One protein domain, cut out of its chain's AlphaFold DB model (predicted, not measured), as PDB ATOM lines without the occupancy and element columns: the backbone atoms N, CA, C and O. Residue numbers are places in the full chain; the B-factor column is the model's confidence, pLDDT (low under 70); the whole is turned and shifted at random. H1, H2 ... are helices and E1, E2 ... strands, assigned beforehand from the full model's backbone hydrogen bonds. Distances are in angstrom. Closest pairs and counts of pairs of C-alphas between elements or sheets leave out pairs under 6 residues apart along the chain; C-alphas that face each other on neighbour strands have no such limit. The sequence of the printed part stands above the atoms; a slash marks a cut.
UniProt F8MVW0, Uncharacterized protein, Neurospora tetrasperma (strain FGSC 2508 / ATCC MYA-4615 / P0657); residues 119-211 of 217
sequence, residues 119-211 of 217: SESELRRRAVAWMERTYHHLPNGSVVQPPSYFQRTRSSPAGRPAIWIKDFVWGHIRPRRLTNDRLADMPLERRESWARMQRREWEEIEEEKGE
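What this domain is: This is residues 119 to 211 of the 217 residues of an uncharacterized protein of Neurospora tetrasperma (strain FGSC 2508 / ATCC MYA-4615 / P0657) (UniProt F8MVW0). A small hairpin of two short strands, E1 and E2, forms the middle, with helix H1 packing on E2 and a long helix, H3, set off from the hairpin, its residues 200 to 211 sticking out as a free arm. A long loop, residues 135 to 163, leads from H1 to E1, pairing briefly with E1 on the way, and the short helix H2 lies between E2 and H3 along the chain. The printed part has 93 residues, with three named helices and two named strands in the order H1, E1, E2, H2, H3; the two strands are antiparallel, and the class is mostly helix. The whole is only just loose, close to compact, with a radius of gyration of the C-alphas of 15.2 A, and spans 41 by 36 by 25 A.

Where its parts are: H1 is residues 120 to 134, 20.6 A from first to last C-alpha, and begins at C-alpha 120 (-34.144, 44.265, -40.189). E1 is residues 164 to 166, beginning at C-alpha 164 (-34.881, 28.090, -42.115), and E2 is residues 173 to 175. H2 is residues 178 to 184, 9.9 A long. H3, residues 188 to 211, is the longest helix at 34.8 A and ends at C-alpha 211 (-46.706, 33.753, -9.832).

How they stand to each other: E1 and E2 form a hairpin, antiparallel, with 143 degrees between their directions. The C-alphas of 166 and 173 face each other at 4.5 A, and N 165 and O 174, like N 174 and O 165, are within hydrogen-bond range at 3.0 A. Residues 143 to 144 pair with residues 164 to 165 of E1, antiparallel. The closest C-alphas of H1 and E2 are those of Glu 132 and Ile 173, 6.1 A apart. H1 and E1 are near each other, with 5 pairs of C-alphas within 10 A. H2 and H3 are close but not clearly touching; their closest C-alphas, those of Leu 183 and Arg 191, are 6.1 A apart. They run opposite ways at a steep tilt of 49 degrees. H1 is apart from H2 and from H3, and H3 is apart from E1 and E2. E1 and H2 are only just apart, at 8.4 A. In H1, H2 and H3 every O i to N i+4 pair is within hydrogen-bond range.

The domain as a whole: The two C-alphas farthest apart are those of Arg 154 and Glu 211, 47.1 A. The printed part has no cut. The link from H1 to E1 is long, with 29 residues; the link from E1 to E2 is short, with 6, and those from E2 to H2 and from H2 to H3 are tight. The mean pLDDT of the printed part is 79.7; residues 153 to 159, 178 to 185, 206 and 208 to 211 are under 70.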
ATOM      1  N   SER A 119     -37.050  48.188 -40.734       85.31
ATOM      2  CA  SER A 119     -35.927  47.675 -39.944       85.31
ATOM      3  C   SER A 119     -35.712  46.176 -40.187       85.31
ATOM      4  O   SER A 119     -36.655  45.442 -40.479       85.31
ATOM      5  N   GLU A 120     -34.484  45.687 -40.000       83.81
ATOM      6  CA  GLU A 120     -34.144  44.265 -40.189       83.81
ATOM      7  C   GLU A 120     -35.008  43.324 -39.325       83.81
ATOM      8  O   GLU A 120     -35.402  42.248 -39.774       83.81
ATOM      9  N   SER A 121     -35.367  43.744 -38.106       84.44
ATOM     10  CA  SER A 121     -36.284  43.001 -37.230       84.44
ATOM     11  C   SER A 121     -37.695  42.894 -37.812       84.44
ATOM     12  O   SER A 121     -38.329  41.849 -37.694       84.44
ATOM     13  N   GLU A 122     -38.186  43.952 -38.456       87.38
ATOM     14  CA  GLU A 122     -39.503  43.965 -39.092       87.38
ATOM     15  C   GLU A 122     -39.504  43.175 -40.408       87.38
ATOM     16  O   GLU A 122     -40.394  42.352 -40.626       87.38
ATOM     17  N   LEU A 123     -38.460  43.328 -41.232       86.12
ATOM     18  CA  LEU A 123     -38.225  42.490 -42.413       86.12
ATOM     19  C   LEU A 123     -38.228  41.000 -42.042       86.12
ATOM     20  O   LEU A 123     -38.863  40.192 -42.719       86.12
ATOM     21  N   ARG A 124     -37.594  40.644 -40.916       87.75
ATOM     22  CA  ARG A 124     -37.600  39.280 -40.379       87.75
ATOM     23  C   ARG A 124     -38.996  38.810 -39.978       87.75
ATOM     24  O   ARG A 124     -39.344  37.677 -40.301       87.75
ATOM     25  N   ARG A 125     -39.784  39.640 -39.281       88.75
ATOM     26  CA  ARG A 125     -41.164  39.295 -38.886       88.75
ATOM     27  C   ARG A 125     -42.037  39.023 -40.109       88.75
ATOM     28  O   ARG A 125     -42.682  37.980 -40.161       88.75
ATOM     29  N   ARG A 126     -41.988  39.899 -41.117       89.31
ATOM     30  CA  ARG A 126     -42.728  39.722 -42.379       89.31
ATOM     31  C   ARG A 126     -42.292  38.478 -43.144       89.31
ATOM     32  O   ARG A 126     -43.148  37.717 -43.581       89.31
ATOM     33  N   ALA A 127     -40.987  38.226 -43.235       89.62
ATOM     34  CA  ALA A 127     -40.464  37.028 -43.879       89.62
ATOM     35  C   ALA A 127     -40.915  35.738 -43.172       89.62
ATOM     36  O   ALA A 127     -41.265  34.775 -43.848       89.62
ATOM     37  N   VAL A 128     -40.940  35.711 -41.832       92.00
ATOM     38  CA  VAL A 128     -41.461  34.565 -41.065       92.00
ATOM     39  C   VAL A 128     -42.955  34.377 -41.309       92.00
ATOM     40  O   VAL A 128     -43.340  33.286 -41.713       92.00
ATOM     41  N   ALA A 129     -43.773  35.424 -41.175       91.94
ATOM     42  CA  ALA A 129     -45.217  35.341 -41.416       91.94
ATOM     43  C   ALA A 129     -45.548  34.857 -42.842       91.94
ATOM     44  O   ALA A 129     -46.383  33.970 -43.025       91.94
ATOM     45  N   TRP A 130     -44.837  35.373 -43.853       92.31
ATOM     46  CA  TRP A 130     -44.967  34.913 -45.237       92.31
ATOM     47  C   TRP A 130     -44.594  33.441 -45.395       92.31
ATOM     48  O   TRP A 130     -45.327  32.687 -46.034       92.31
ATOM     49  N   MET A 131     -43.470  33.012 -44.808       93.38
ATOM     50  CA  MET A 131     -43.050  31.614 -44.859       93.38
ATOM     51  C   MET A 131     -44.065  30.707 -44.150       93.38
ATOM     52  O   MET A 131     -44.359  29.631 -44.662       93.38
ATOM     53  N   GLU A 132     -44.610  31.107 -42.998       93.75
ATOM     54  CA  GLU A 132     -45.562  30.290 -42.230       93.75
ATOM     55  C   GLU A 132     -46.866  30.105 -43.003       93.75
ATOM     56  O   GLU A 132     -47.364  28.983 -43.105       93.75
ATOM     57  N   ARG A 133     -47.351  31.169 -43.653       91.31
ATOM     58  CA  ARG A 133     -48.502  31.127 -44.560       91.31
ATOM     59  C   ARG A 133     -48.225  30.305 -45.824       91.31
ATOM     60  O   ARG A 133     -49.032  29.453 -46.186       91.31
ATOM     61  N   THR A 134     -47.071  30.488 -46.464       91.88
ATOM     62  CA  THR A 134     -46.704  29.796 -47.717       91.88
ATOM     63  C   THR A 134     -46.469  28.298 -47.500       91.88
ATOM     64  O   THR A 134     -46.945  27.464 -48.270       91.88
ATOM     65  N   TYR A 135     -45.776  27.932 -46.420       92.06
ATOM     66  CA  TYR A 135     -45.360  26.562 -46.110       92.06
ATOM     67  C   TYR A 135     -46.215  25.893 -45.016       92.06
ATOM     68  O   TYR A 135     -45.803  24.892 -44.417       92.06
ATOM     69  N   HIS A 136     -47.430  26.399 -44.766       91.75
ATOM     70  CA  HIS A 136     -48.368  25.814 -43.798       91.75
ATOM     71  C   HIS A 136     -48.632  24.322 -44.079       91.75
ATOM     72  O   HIS A 136     -48.696  23.525 -43.145       91.75
ATOM     73  N   HIS A 137     -48.685  23.941 -45.359       91.19
ATOM     74  CA  HIS A 137     -48.945  22.586 -45.845       91.19
ATOM     75  C   HIS A 137     -47.750  21.620 -45.726       91.19
ATOM     76  O   HIS A 137     -47.934  20.409 -45.833       91.19
ATOM     77  N   LEU A 138     -46.521  22.118 -45.531       90.31
ATOM     78  CA  LEU A 138     -45.340  21.255 -45.402       90.31
ATOM     79  C   LEU A 138     -45.290  20.578 -44.020       90.31
ATOM     80  O   LEU A 138     -45.656  21.206 -43.022       90.31
ATOM     81  N   PRO A 139     -44.792  19.331 -43.913       88.81
ATOM     82  CA  PRO A 139     -44.668  18.650 -42.628       88.81
ATOM     83  C   PRO A 139     -43.654  19.348 -41.710       88.81
ATOM     84  O   PRO A 139     -42.682  19.959 -42.167       88.81
ATOM     85  N   ASN A 140     -43.859  19.238 -40.397       87.69
ATOM     86  CA  ASN A 140     -42.920  19.752 -39.402       87.69
ATOM     87  C   ASN A 140     -41.533  19.101 -39.580       87.69
ATOM     88  O   ASN A 140     -41.423  17.910 -39.871       87.69
ATOM     89  N   GLY A 141     -40.469  19.890 -39.430       83.00
ATOM     90  CA  GLY A 141     -39.099  19.508 -39.790       83.00
ATOM     91  C   GLY A 141     -38.665  19.884 -41.207       83.00
ATOM     92  O   GLY A 141     -37.480  19.776 -41.522       83.00
ATOM     93  N   SER A 142     -39.582  20.336 -42.067       88.25
ATOM     94  CA  SER A 142     -39.236  20.747 -43.433       88.25
ATOM     95  C   SER A 142     -38.312  21.962 -43.440       88.25
ATOM     96  O   SER A 142     -38.566  22.958 -42.759       88.25
ATOM     97  N   VAL A 143     -37.259  21.903 -44.257       90.31
ATOM     98  CA  VAL A 143     -36.448  23.078 -44.600       90.31
ATOM     99  C   VAL A 143     -37.247  23.963 -45.552       90.31
ATOM    100  O   VAL A 143     -37.832  23.472 -46.516       90.31
ATOM    101  N   VAL A 144     -37.259  25.264 -45.282       91.44
ATOM    102  CA  VAL A 144     -38.032  26.274 -46.021       91.44
ATOM    103  C   VAL A 144     -37.118  27.399 -46.507       91.44
ATOM    104  O   VAL A 144     -36.030  27.601 -45.963       91.44
ATOM    105  N   GLN A 145     -37.547  28.121 -47.543       90.62
ATOM    106  CA  GLN A 145     -36.788  29.230 -48.125       90.62
ATOM    107  C   GLN A 145     -37.435  30.576 -47.773       90.62
ATOM    108  O   GLN A 145     -38.648  30.712 -47.913       90.62
ATOM    109  N   PRO A 146     -36.660  31.590 -47.351       90.19
ATOM    110  CA  PRO A 146     -37.195  32.926 -47.148       90.19
ATOM    111  C   PRO A 146     -37.519  33.599 -48.493       90.19
ATOM    112  O   PRO A 146     -36.913  33.262 -49.522       90.19
ATOM    113  N   PRO A 147     -38.442  34.578 -48.496       89.19
ATOM    114  CA  PRO A 147     -38.763  35.350 -49.689       89.19
ATOM    115  C   PRO A 147     -37.542  36.156 -50.147       89.19
ATOM    116  O   PRO A 147     -36.645  36.455 -49.355       89.19
ATOM    117  N   SER A 148     -37.489  36.501 -51.434       85.81
ATOM    118  CA  SER A 148     -36.291  37.028 -52.113       85.81
ATOM    119  C   SER A 148     -35.654  38.240 -51.422       85.81
ATOM    120  O   SER A 148     -34.440  38.250 -51.226       85.81
ATOM    121  N   TYR A 149     -36.449  39.214 -50.969       84.50
ATOM    122  CA  TYR A 149     -35.963  40.396 -50.235       84.50
ATOM    123  C   TYR A 149     -35.293  40.058 -48.891       84.50
ATOM    124  O   TYR A 149     -34.447  40.813 -48.402       84.50
ATOM    125  N   PHE A 150     -35.631  38.909 -48.292       85.38
ATOM    126  CA  PHE A 150     -35.066  38.432 -47.029       85.38
ATOM    127  C   PHE A 150     -34.052  37.287 -47.185       85.38
ATOM    128  O   PHE A 150     -33.543  36.758 -46.193       85.38
ATOM    129  N   GLN A 151     -33.696  36.916 -48.418       81.12
ATOM    130  CA  GLN A 151     -32.631  35.948 -48.663       81.12
ATOM    131  C   GLN A 151     -31.258  36.505 -48.266       81.12
ATOM    132  O   GLN A 151     -30.988  37.710 -48.300       81.12
ATOM    133  N   ARG A 152     -30.358  35.595 -47.877       75.31
ATOM    134  CA  ARG A 152     -28.972  35.928 -47.546       75.31
ATOM    135  C   ARG A 152     -28.142  36.046 -48.828       75.31
ATOM    136  O   ARG A 152     -27.627  35.057 -49.342       75.31
ATOM    137  N   THR A 153     -27.973  37.268 -49.315       69.00
ATOM    138  CA  THR A 153     -27.024  37.606 -50.388       69.00
ATOM    139  C   THR A 153     -25.588  37.743 -49.853       69.00
ATOM    140  O   THR A 153     -25.360  37.795 -48.642       69.00
ATOM    141  N   ARG A 154     -24.588  37.845 -50.746       61.72
ATOM    142  CA  ARG A 154     -23.178  38.104 -50.365       61.72
ATOM    143  C   ARG A 154     -22.977  39.445 -49.641       61.72
ATOM    144  O   ARG A 154     -22.013  39.582 -48.899       61.72
ATOM    145  N   SER A 155     -23.879  40.399 -49.864       65.19
ATOM    146  CA  SER A 155     -23.922  41.736 -49.260       65.19
ATOM    147  C   SER A 155     -24.980  41.874 -48.155       65.19
ATOM    148  O   SER A 155     -25.207  42.974 -47.661       65.19
ATOM    149  N   SER A 156     -25.643  40.777 -47.771       62.00
ATOM    150  CA  SER A 156     -26.676  40.768 -46.731       62.00
ATOM    151  C   SER A 156     -26.126  41.271 -45.393       62.00
ATOM    152  O   SER A 156     -25.010  40.886 -45.029       62.00
ATOM    153  N   PRO A 157     -26.920  42.018 -44.597       64.31
ATOM    154  CA  PRO A 157     -26.542  42.357 -43.231       64.31
ATOM    155  C   PRO A 157     -26.201  41.098 -42.422       64.31
ATOM    156  O   PRO A 157     -26.816  40.032 -42.579       64.31
ATOM    157  N   ALA A 158     -25.188  41.222 -41.564       61.28
ATOM    158  CA  ALA A 158     -24.726  40.141 -40.706       61.28
ATOM    159  C   ALA A 158     -25.824  39.775 -39.693       61.28
ATOM    160  O   ALA A 158     -26.165  40.572 -38.826       61.28
ATOM    161  N   GLY A 159     -26.382  38.567 -39.814       69.75
ATOM    162  CA  GLY A 159     -27.445  38.076 -38.929       69.75
ATOM    163  C   GLY A 159     -28.561  37.296 -39.630       69.75
ATOM    164  O   GLY A 159     -29.245  36.514 -38.968       69.75
ATOM    165  N   ARG A 160     -28.727  37.431 -40.958       81.38
ATOM    166  CA  ARG A 160     -29.719  36.634 -41.703       81.38
ATOM    167  C   ARG A 160     -29.357  35.138 -41.697       81.38
ATOM    168  O   ARG A 160     -28.254  34.785 -42.129       81.38
ATOM    169  N   PRO A 161     -30.254  34.242 -41.234       81.00
ATOM    170  CA  PRO A 161     -30.020  32.802 -41.269       81.00
ATOM    171  C   PRO A 161     -29.853  32.285 -42.697       81.00
ATOM    172  O   PRO A 161     -30.587  32.682 -43.597       81.00
ATOM    173  N   ALA A 162     -28.911  31.359 -42.890       79.19
ATOM    174  CA  ALA A 162     -28.721  30.684 -44.175       79.19
ATOM    175  C   ALA A 162     -29.770  29.591 -44.440       79.19
ATOM    176  O   ALA A 162     -30.027  29.265 -45.593       79.19
ATOM    177  N   ILE A 163     -30.342  29.007 -43.381       85.38
ATOM    178  CA  ILE A 163     -31.316  27.917 -43.466       85.38
ATOM    179  C   ILE A 163     -32.434  28.185 -42.460       85.38
ATOM    180  O   ILE A 163     -32.177  28.503 -41.293       85.38
ATOM    181  N   TRP A 164     -33.668  28.017 -42.918       91.44
ATOM    182  CA  TRP A 164     -34.881  28.090 -42.115       91.44
ATOM    183  C   TRP A 164     -35.550  26.721 -42.079       91.44
ATOM    184  O   TRP A 164     -35.425  25.932 -43.016       91.44
ATOM    185  N   ILE A 165     -36.224  26.415 -40.978       91.12
ATOM    186  CA  ILE A 165     -36.886  25.130 -40.772       91.12
ATOM    187  C   ILE A 165     -38.219  25.348 -40.064       91.12
ATOM    188  O   ILE A 165     -38.326  26.190 -39.170       91.12
ATOM    189  N   LYS A 166     -39.226  24.578 -40.469       92.19
ATOM    190  CA  LYS A 166     -40.485  24.440 -39.745       92.19
ATOM    191  C   LYS A 166     -40.227  23.609 -38.487       92.19
ATOM    192  O   LYS A 166     -39.793  22.467 -38.600       92.19
ATOM    193  N   ASP A 167     -40.423  24.179 -37.304       84.06
ATOM    194  CA  ASP A 167     -40.114  23.535 -36.025       84.06
ATOM    195  C   ASP A 167     -40.873  22.207 -35.883       84.06
ATOM    196  O   ASP A 167     -42.053  22.108 -36.221       84.06
ATOM    197  N   PHE A 168     -40.190  21.183 -35.373       79.31
ATOM    198  CA  PHE A 168     -40.777  19.879 -35.095       79.31
ATOM    199  C   PHE A 168     -41.918  19.954 -34.068       79.31
ATOM    200  O   PHE A 168     -42.909  19.244 -34.220       79.31
ATOM    201  N   VAL A 169     -41.792  20.820 -33.055       75.81
ATOM    202  CA  VAL A 169     -42.666  20.843 -31.867       75.81
ATOM    203  C   VAL A 169     -43.954  21.641 -32.088       75.81
ATOM    204  O   VAL A 169     -45.033  21.190 -31.699       75.81
ATOM    205  N   TRP A 170     -43.837  22.829 -32.689       80.94
ATOM    206  CA  TRP A 170     -44.939  23.792 -32.827       80.94
ATOM    207  C   TRP A 170     -45.288  24.130 -34.284       80.94
ATOM    208  O   TRP A 170     -46.230  24.872 -34.524       80.94
ATOM    209  N   GLY A 171     -44.527  23.650 -35.273       84.75
ATOM    210  CA  GLY A 171     -44.744  24.003 -36.681       84.75
ATOM    211  C   GLY A 171     -44.372  25.445 -37.063       84.75
ATOM    212  O   GLY A 171     -44.519  25.806 -38.227       84.75
ATOM    213  N   HIS A 172     -43.861  26.251 -36.128       90.62
ATOM    214  CA  HIS A 172     -43.393  27.618 -36.383       90.62
ATOM    215  C   HIS A 172     -42.098  27.667 -37.188       90.62
ATOM    216  O   HIS A 172     -41.229  26.812 -37.023       90.62
ATOM    217  N   ILE A 173     -41.903  28.697 -38.006       91.62
ATOM    218  CA  ILE A 173     -40.703  28.797 -38.847       91.62
ATOM    219  C   ILE A 173     -39.593  29.561 -38.136       91.62
ATOM    220  O   ILE A 173     -39.719  30.722 -37.748       91.62
ATOM    221  N   ARG A 174     -38.464  28.874 -37.951       89.50
ATOM    222  CA  ARG A 174     -37.353  29.327 -37.111       89.50
ATOM    223  C   ARG A 174     -36.013  29.158 -37.842       89.50
ATOM    224  O   ARG A 174     -35.893  28.312 -38.732       89.50
ATOM    225  N   PRO A 175     -34.977  29.939 -37.486       88.88
ATOM    226  CA  PRO A 175     -33.617  29.696 -37.965       88.88
ATOM    227  C   PRO A 175     -33.176  28.276 -37.599       88.88
ATOM    228  O   PRO A 175     -33.315  27.873 -36.441       88.88
ATOM    229  N   ARG A 176     -32.612  27.523 -38.549       82.00
ATOM    230  CA  ARG A 176     -32.086  26.182 -38.264       82.00
ATOM    231  C   ARG A 176     -30.905  26.289 -37.291       82.00
ATOM    232  O   ARG A 176     -29.918  26.962 -37.580       82.00
ATOM    233  N   ARG A 177     -31.025  25.643 -36.129       75.44
ATOM    234  CA  ARG A 177     -29.964  25.511 -35.113       75.44
ATOM    235  C   ARG A 177     -29.340  24.115 -35.199       75.44
ATOM    236  O   ARG A 177     -30.028  23.182 -35.596       75.44
ATOM    237  N   LEU A 178     -28.102  23.949 -34.725       64.12
ATOM    238  CA  LEU A 178     -27.434  22.636 -34.607       64.12
ATOM    239  C   LEU A 178     -28.244  21.607 -33.795       64.12
ATOM    240  O   LEU A 178     -28.156  20.404 -34.028       64.12
ATOM    241  N   THR A 179     -29.071  22.069 -32.854       62.09
ATOM    242  CA  THR A 179     -30.022  21.223 -32.118       62.09
ATOM    243  C   THR A 179     -31.032  20.556 -33.054       62.09
ATOM    244  O   THR A 179     -31.378  19.397 -32.854       62.09
ATOM    245  N   ASN A 180     -31.456  21.252 -34.113       61.53
ATOM    246  CA  ASN A 180     -32.438  20.763 -35.079       61.53
ATOM    247  C   ASN A 180     -31.831  19.694 -35.999       61.53
ATOM    248  O   ASN A 180     -32.557  18.809 -36.437       61.53
ATOM    249  N   ASP A 181     -30.516  19.741 -36.246       64.88
ATOM    250  CA  ASP A 181     -29.785  18.689 -36.966       64.88
ATOM    251  C   ASP A 181     -29.814  17.389 -36.159       64.88
ATOM    252  O   ASP A 181     -30.317  16.372 -36.622       64.88
ATOM    253  N   ARG A 182     -29.414  17.468 -34.883       64.94
ATOM    254  CA  ARG A 182     -29.465  16.328 -33.954       64.94
ATOM    255  C   ARG A 182     -30.881  15.774 -33.781       64.94
ATOM    256  O   ARG A 182     -31.039  14.572 -33.607       64.94
ATOM    257  N   LEU A 183     -31.909  16.625 -33.814       65.88
ATOM    258  CA  LEU A 183     -33.311  16.195 -33.773       65.88
ATOM    259  C   LEU A 183     -33.759  15.534 -35.081       65.88
ATOM    260  O   LEU A 183     -34.519  14.569 -35.020       65.88
ATOM    261  N   ALA A 184     -33.288  16.001 -36.240       63.75
ATOM    262  CA  ALA A 184     -33.558  15.367 -37.529       63.75
ATOM    263  C   ALA A 184     -32.968  13.947 -37.601       63.75
ATOM    264  O   ALA A 184     -33.644  13.044 -38.090       63.75
ATOM    265  N   ASP A 185     -31.783  13.734 -37.019       69.50
ATOM    266  CA  ASP A 185     -31.128  12.419 -36.931       69.50
ATOM    267  C   ASP A 185     -31.765  11.480 -35.880       69.50
ATOM    268  O   ASP A 185     -31.511  10.273 -35.877       69.50
ATOM    269  N   MET A 186     -32.596  11.998 -34.965       72.69
ATOM    270  CA  MET A 186     -33.279  11.184 -33.952       72.69
ATOM    271  C   MET A 186     -34.539  10.484 -34.500       72.69
ATOM    272  O   MET A 186     -35.293  11.105 -35.257       72.69
ATOM    273  N   PRO A 187     -34.843   9.248 -34.043       77.06
ATOM    274  CA  PRO A 187     -36.120   8.580 -34.301       77.06
ATOM    275  C   PRO A 187     -37.324   9.425 -33.865       77.06
ATOM    276  O   PRO A 187     -37.245  10.158 -32.875       77.06
ATOM    277  N   LEU A 188     -38.449   9.274 -34.575       72.31
ATOM    278  CA  LEU A 188     -39.676  10.060 -34.380       72.31
ATOM    279  C   LEU A 188     -40.134  10.075 -32.910       72.31
ATOM    280  O   LEU A 188     -40.275  11.139 -32.322       72.31
ATOM    281  N   GLU A 189     -40.244   8.900 -32.287       77.44
ATOM    282  CA  GLU A 189     -40.654   8.715 -30.886       77.44
ATOM    283  C   GLU A 189     -39.774   9.505 -29.901       77.44
ATOM    284  O   GLU A 189     -40.256  10.122 -28.946       77.44
ATOM    285  N   ARG A 190     -38.455   9.521 -30.144       76.25
ATOM    286  CA  ARG A 190     -37.482  10.235 -29.309       76.25
ATOM    287  C   ARG A 190     -37.599  11.744 -29.500       76.25
ATOM    288  O   ARG A 190     -37.499  12.492 -28.530       76.25
ATOM    289  N   ARG A 191     -37.852  12.178 -30.738       75.88
ATOM    290  CA  ARG A 191     -38.109  13.574 -31.099       75.88
ATOM    291  C   ARG A 191     -39.402  14.087 -30.466       75.88
ATOM    292  O   ARG A 191     -39.401  15.180 -29.915       75.88
ATOM    293  N   GLU A 192     -40.466  13.289 -30.471       75.62
ATOM    294  CA  GLU A 192     -41.738  13.594 -29.802       75.62
ATOM    295  C   GLU A 192     -41.615  13.621 -28.276       75.62
ATOM    296  O   GLU A 192     -42.220  14.470 -27.625       75.62
ATOM    297  N   SER A 193     -40.830  12.713 -27.689       80.81
ATOM    298  CA  SER A 193     -40.555  12.717 -26.248       80.81
ATOM    299  C   SER A 193     -39.796  13.982 -25.828       80.81
ATOM    300  O   SER A 193     -40.179  14.647 -24.866       80.81
ATOM    301  N   TRP A 194     -38.784  14.384 -26.606       79.94
ATOM    302  CA  TRP A 194     -38.075  15.650 -26.404       79.94
ATOM    303  C   TRP A 194     -38.990  16.867 -26.615       79.94
ATOM    304  O   TRP A 194     -38.983  17.785 -25.803       79.94
ATOM    305  N   ALA A 195     -39.839  16.849 -27.646       76.44
ATOM    306  CA  ALA A 195     -40.828  17.893 -27.912       76.44
ATOM    307  C   ALA A 195     -41.814  18.084 -26.745       76.44
ATOM    308  O   ALA A 195     -42.119  19.216 -26.374       76.44
ATOM    309  N   ARG A 196     -42.282  16.982 -26.140       78.94
ATOM    310  CA  ARG A 196     -43.143  16.994 -24.946       78.94
ATOM    311  C   ARG A 196     -42.417  17.522 -23.710       78.94
ATOM    312  O   ARG A 196     -42.997  18.311 -22.976       78.94
ATOM    313  N   MET A 197     -41.159  17.125 -23.501       80.75
ATOM    314  CA  MET A 197     -40.321  17.636 -22.408       80.75
ATOM    315  C   MET A 197     -40.114  19.150 -22.522       80.75
ATOM    316  O   MET A 197     -40.365  19.865 -21.562       80.75
ATOM    317  N   GLN A 198     -39.730  19.638 -23.706       77.44
ATOM    318  CA  GLN A 198     -39.560  21.070 -23.954       77.44
ATOM    319  C   GLN A 198     -40.860  21.845 -23.764       77.44
ATOM    320  O   GLN A 198     -40.834  22.917 -23.181       77.44
ATOM    321  N   ARG A 199     -42.000  21.326 -24.237       77.62
ATOM    322  CA  ARG A 199     -43.284  22.012 -24.050       77.62
ATOM    323  C   ARG A 199     -43.601  22.217 -22.565       77.62
ATOM    324  O   ARG A 199     -43.911  23.339 -22.196       77.62
ATOM    325  N   ARG A 200     -43.426  21.179 -21.739       80.00
ATOM    326  CA  ARG A 200     -43.609  21.275 -20.283       80.00
ATOM    327  C   ARG A 200     -42.647  22.274 -19.639       80.00
ATOM    328  O   ARG A 200     -43.086  23.084 -18.844       80.00
ATOM    329  N   GLU A 201     -41.363  22.234 -19.998       78.06
ATOM    330  CA  GLU A 201     -40.353  23.176 -19.486       78.06
ATOM    331  C   GLU A 201     -40.714  24.636 -19.824       78.06
ATOM    332  O   GLU A 201     -40.507  25.530 -19.013       78.06
ATOM    333  N   TRP A 202     -41.307  24.890 -20.997       73.25
ATOM    334  CA  TRP A 202     -41.824  26.216 -21.352       73.25
ATOM    335  C   TRP A 202     -43.095  26.601 -20.583       73.25
ATOM    336  O   TRP A 202     -43.197  27.751 -20.170       73.25
ATOM    337  N   GLU A 203     -44.026  25.666 -20.373       75.69
ATOM    338  CA  GLU A 203     -45.241  25.876 -19.565       75.69
ATOM    339  C   GLU A 203     -44.877  26.210 -18.099       75.69
ATOM    340  O   GLU A 203     -45.367  27.197 -17.561       75.69
ATOM    341  N   GLU A 204     -43.928  25.480 -17.502       75.88
ATOM    342  CA  GLU A 204     -43.403  25.687 -16.139       75.88
ATOM    343  C   GLU A 204     -42.721  27.065 -15.976       75.88
ATOM    344  O   GLU A 204     -42.931  27.756 -14.982       75.88
ATOM    345  N   ILE A 205     -41.974  27.528 -16.989       71.75
ATOM    346  CA  ILE A 205     -41.346  28.868 -17.002       71.75
ATOM    347  C   ILE A 205     -42.375  30.000 -17.202       71.75
ATOM    348  O   ILE A 205     -42.133  31.134 -16.777       71.75
ATOM    349  N   GLU A 206     -43.493  29.749 -17.888       69.88
ATOM    350  CA  GLU A 206     -44.588  30.725 -18.004       69.88
ATOM    351  C   GLU A 206     -45.413  30.803 -16.708       69.88
ATOM    352  O   GLU A 206     -45.782  31.906 -16.306       69.88
ATOM    353  N   GLU A 207     -45.609  29.679 -16.013       70.94
ATOM    354  CA  GLU A 207     -46.244  29.596 -14.689       70.94
ATOM    355  C   GLU A 207     -45.409  30.324 -13.612       70.94
ATOM    356  O   GLU A 207     -45.911  31.254 -12.977       70.94
ATOM    357  N   GLU A 208     -44.101  30.041 -13.509       63.59
ATOM    358  CA  GLU A 208     -43.163  30.706 -12.576       63.59
ATOM    359  C   GLU A 208     -43.108  32.240 -12.775       63.59
ATOM    360  O   GLU A 208     -42.985  33.022 -11.823       63.59
ATOM    361  N   LYS A 209     -43.241  32.704 -14.025       61.06
ATOM    362  CA  LYS A 209     -43.323  34.139 -14.358       61.06
ATOM    363  C   LYS A 209     -44.679  34.773 -14.074       61.06
ATOM    364  O   LYS A 209     -44.738  35.994 -13.948       61.06
ATOM    365  N   GLY A 210     -45.748  33.983 -14.015       54.94
ATOM    366  CA  GLY A 210     -47.066  34.444 -13.594       54.94
ATOM    367  C   GLY A 210     -47.106  34.682 -12.087       54.94
ATOM    368  O   GLY A 210     -47.457  35.776 -11.647       54.94
ATOM    369  N   GLU A 211     -46.668  33.693 -11.301       54.72
ATOM    370  CA  GLU A 211     -46.706  33.753  -9.832       54.72
ATOM    371  C   GLU A 211     -45.818  34.870  -9.259       54.72
ATOM    372  O   GLU A 211     -46.221  35.585  -8.340       54.72
TER     373      GLU A 211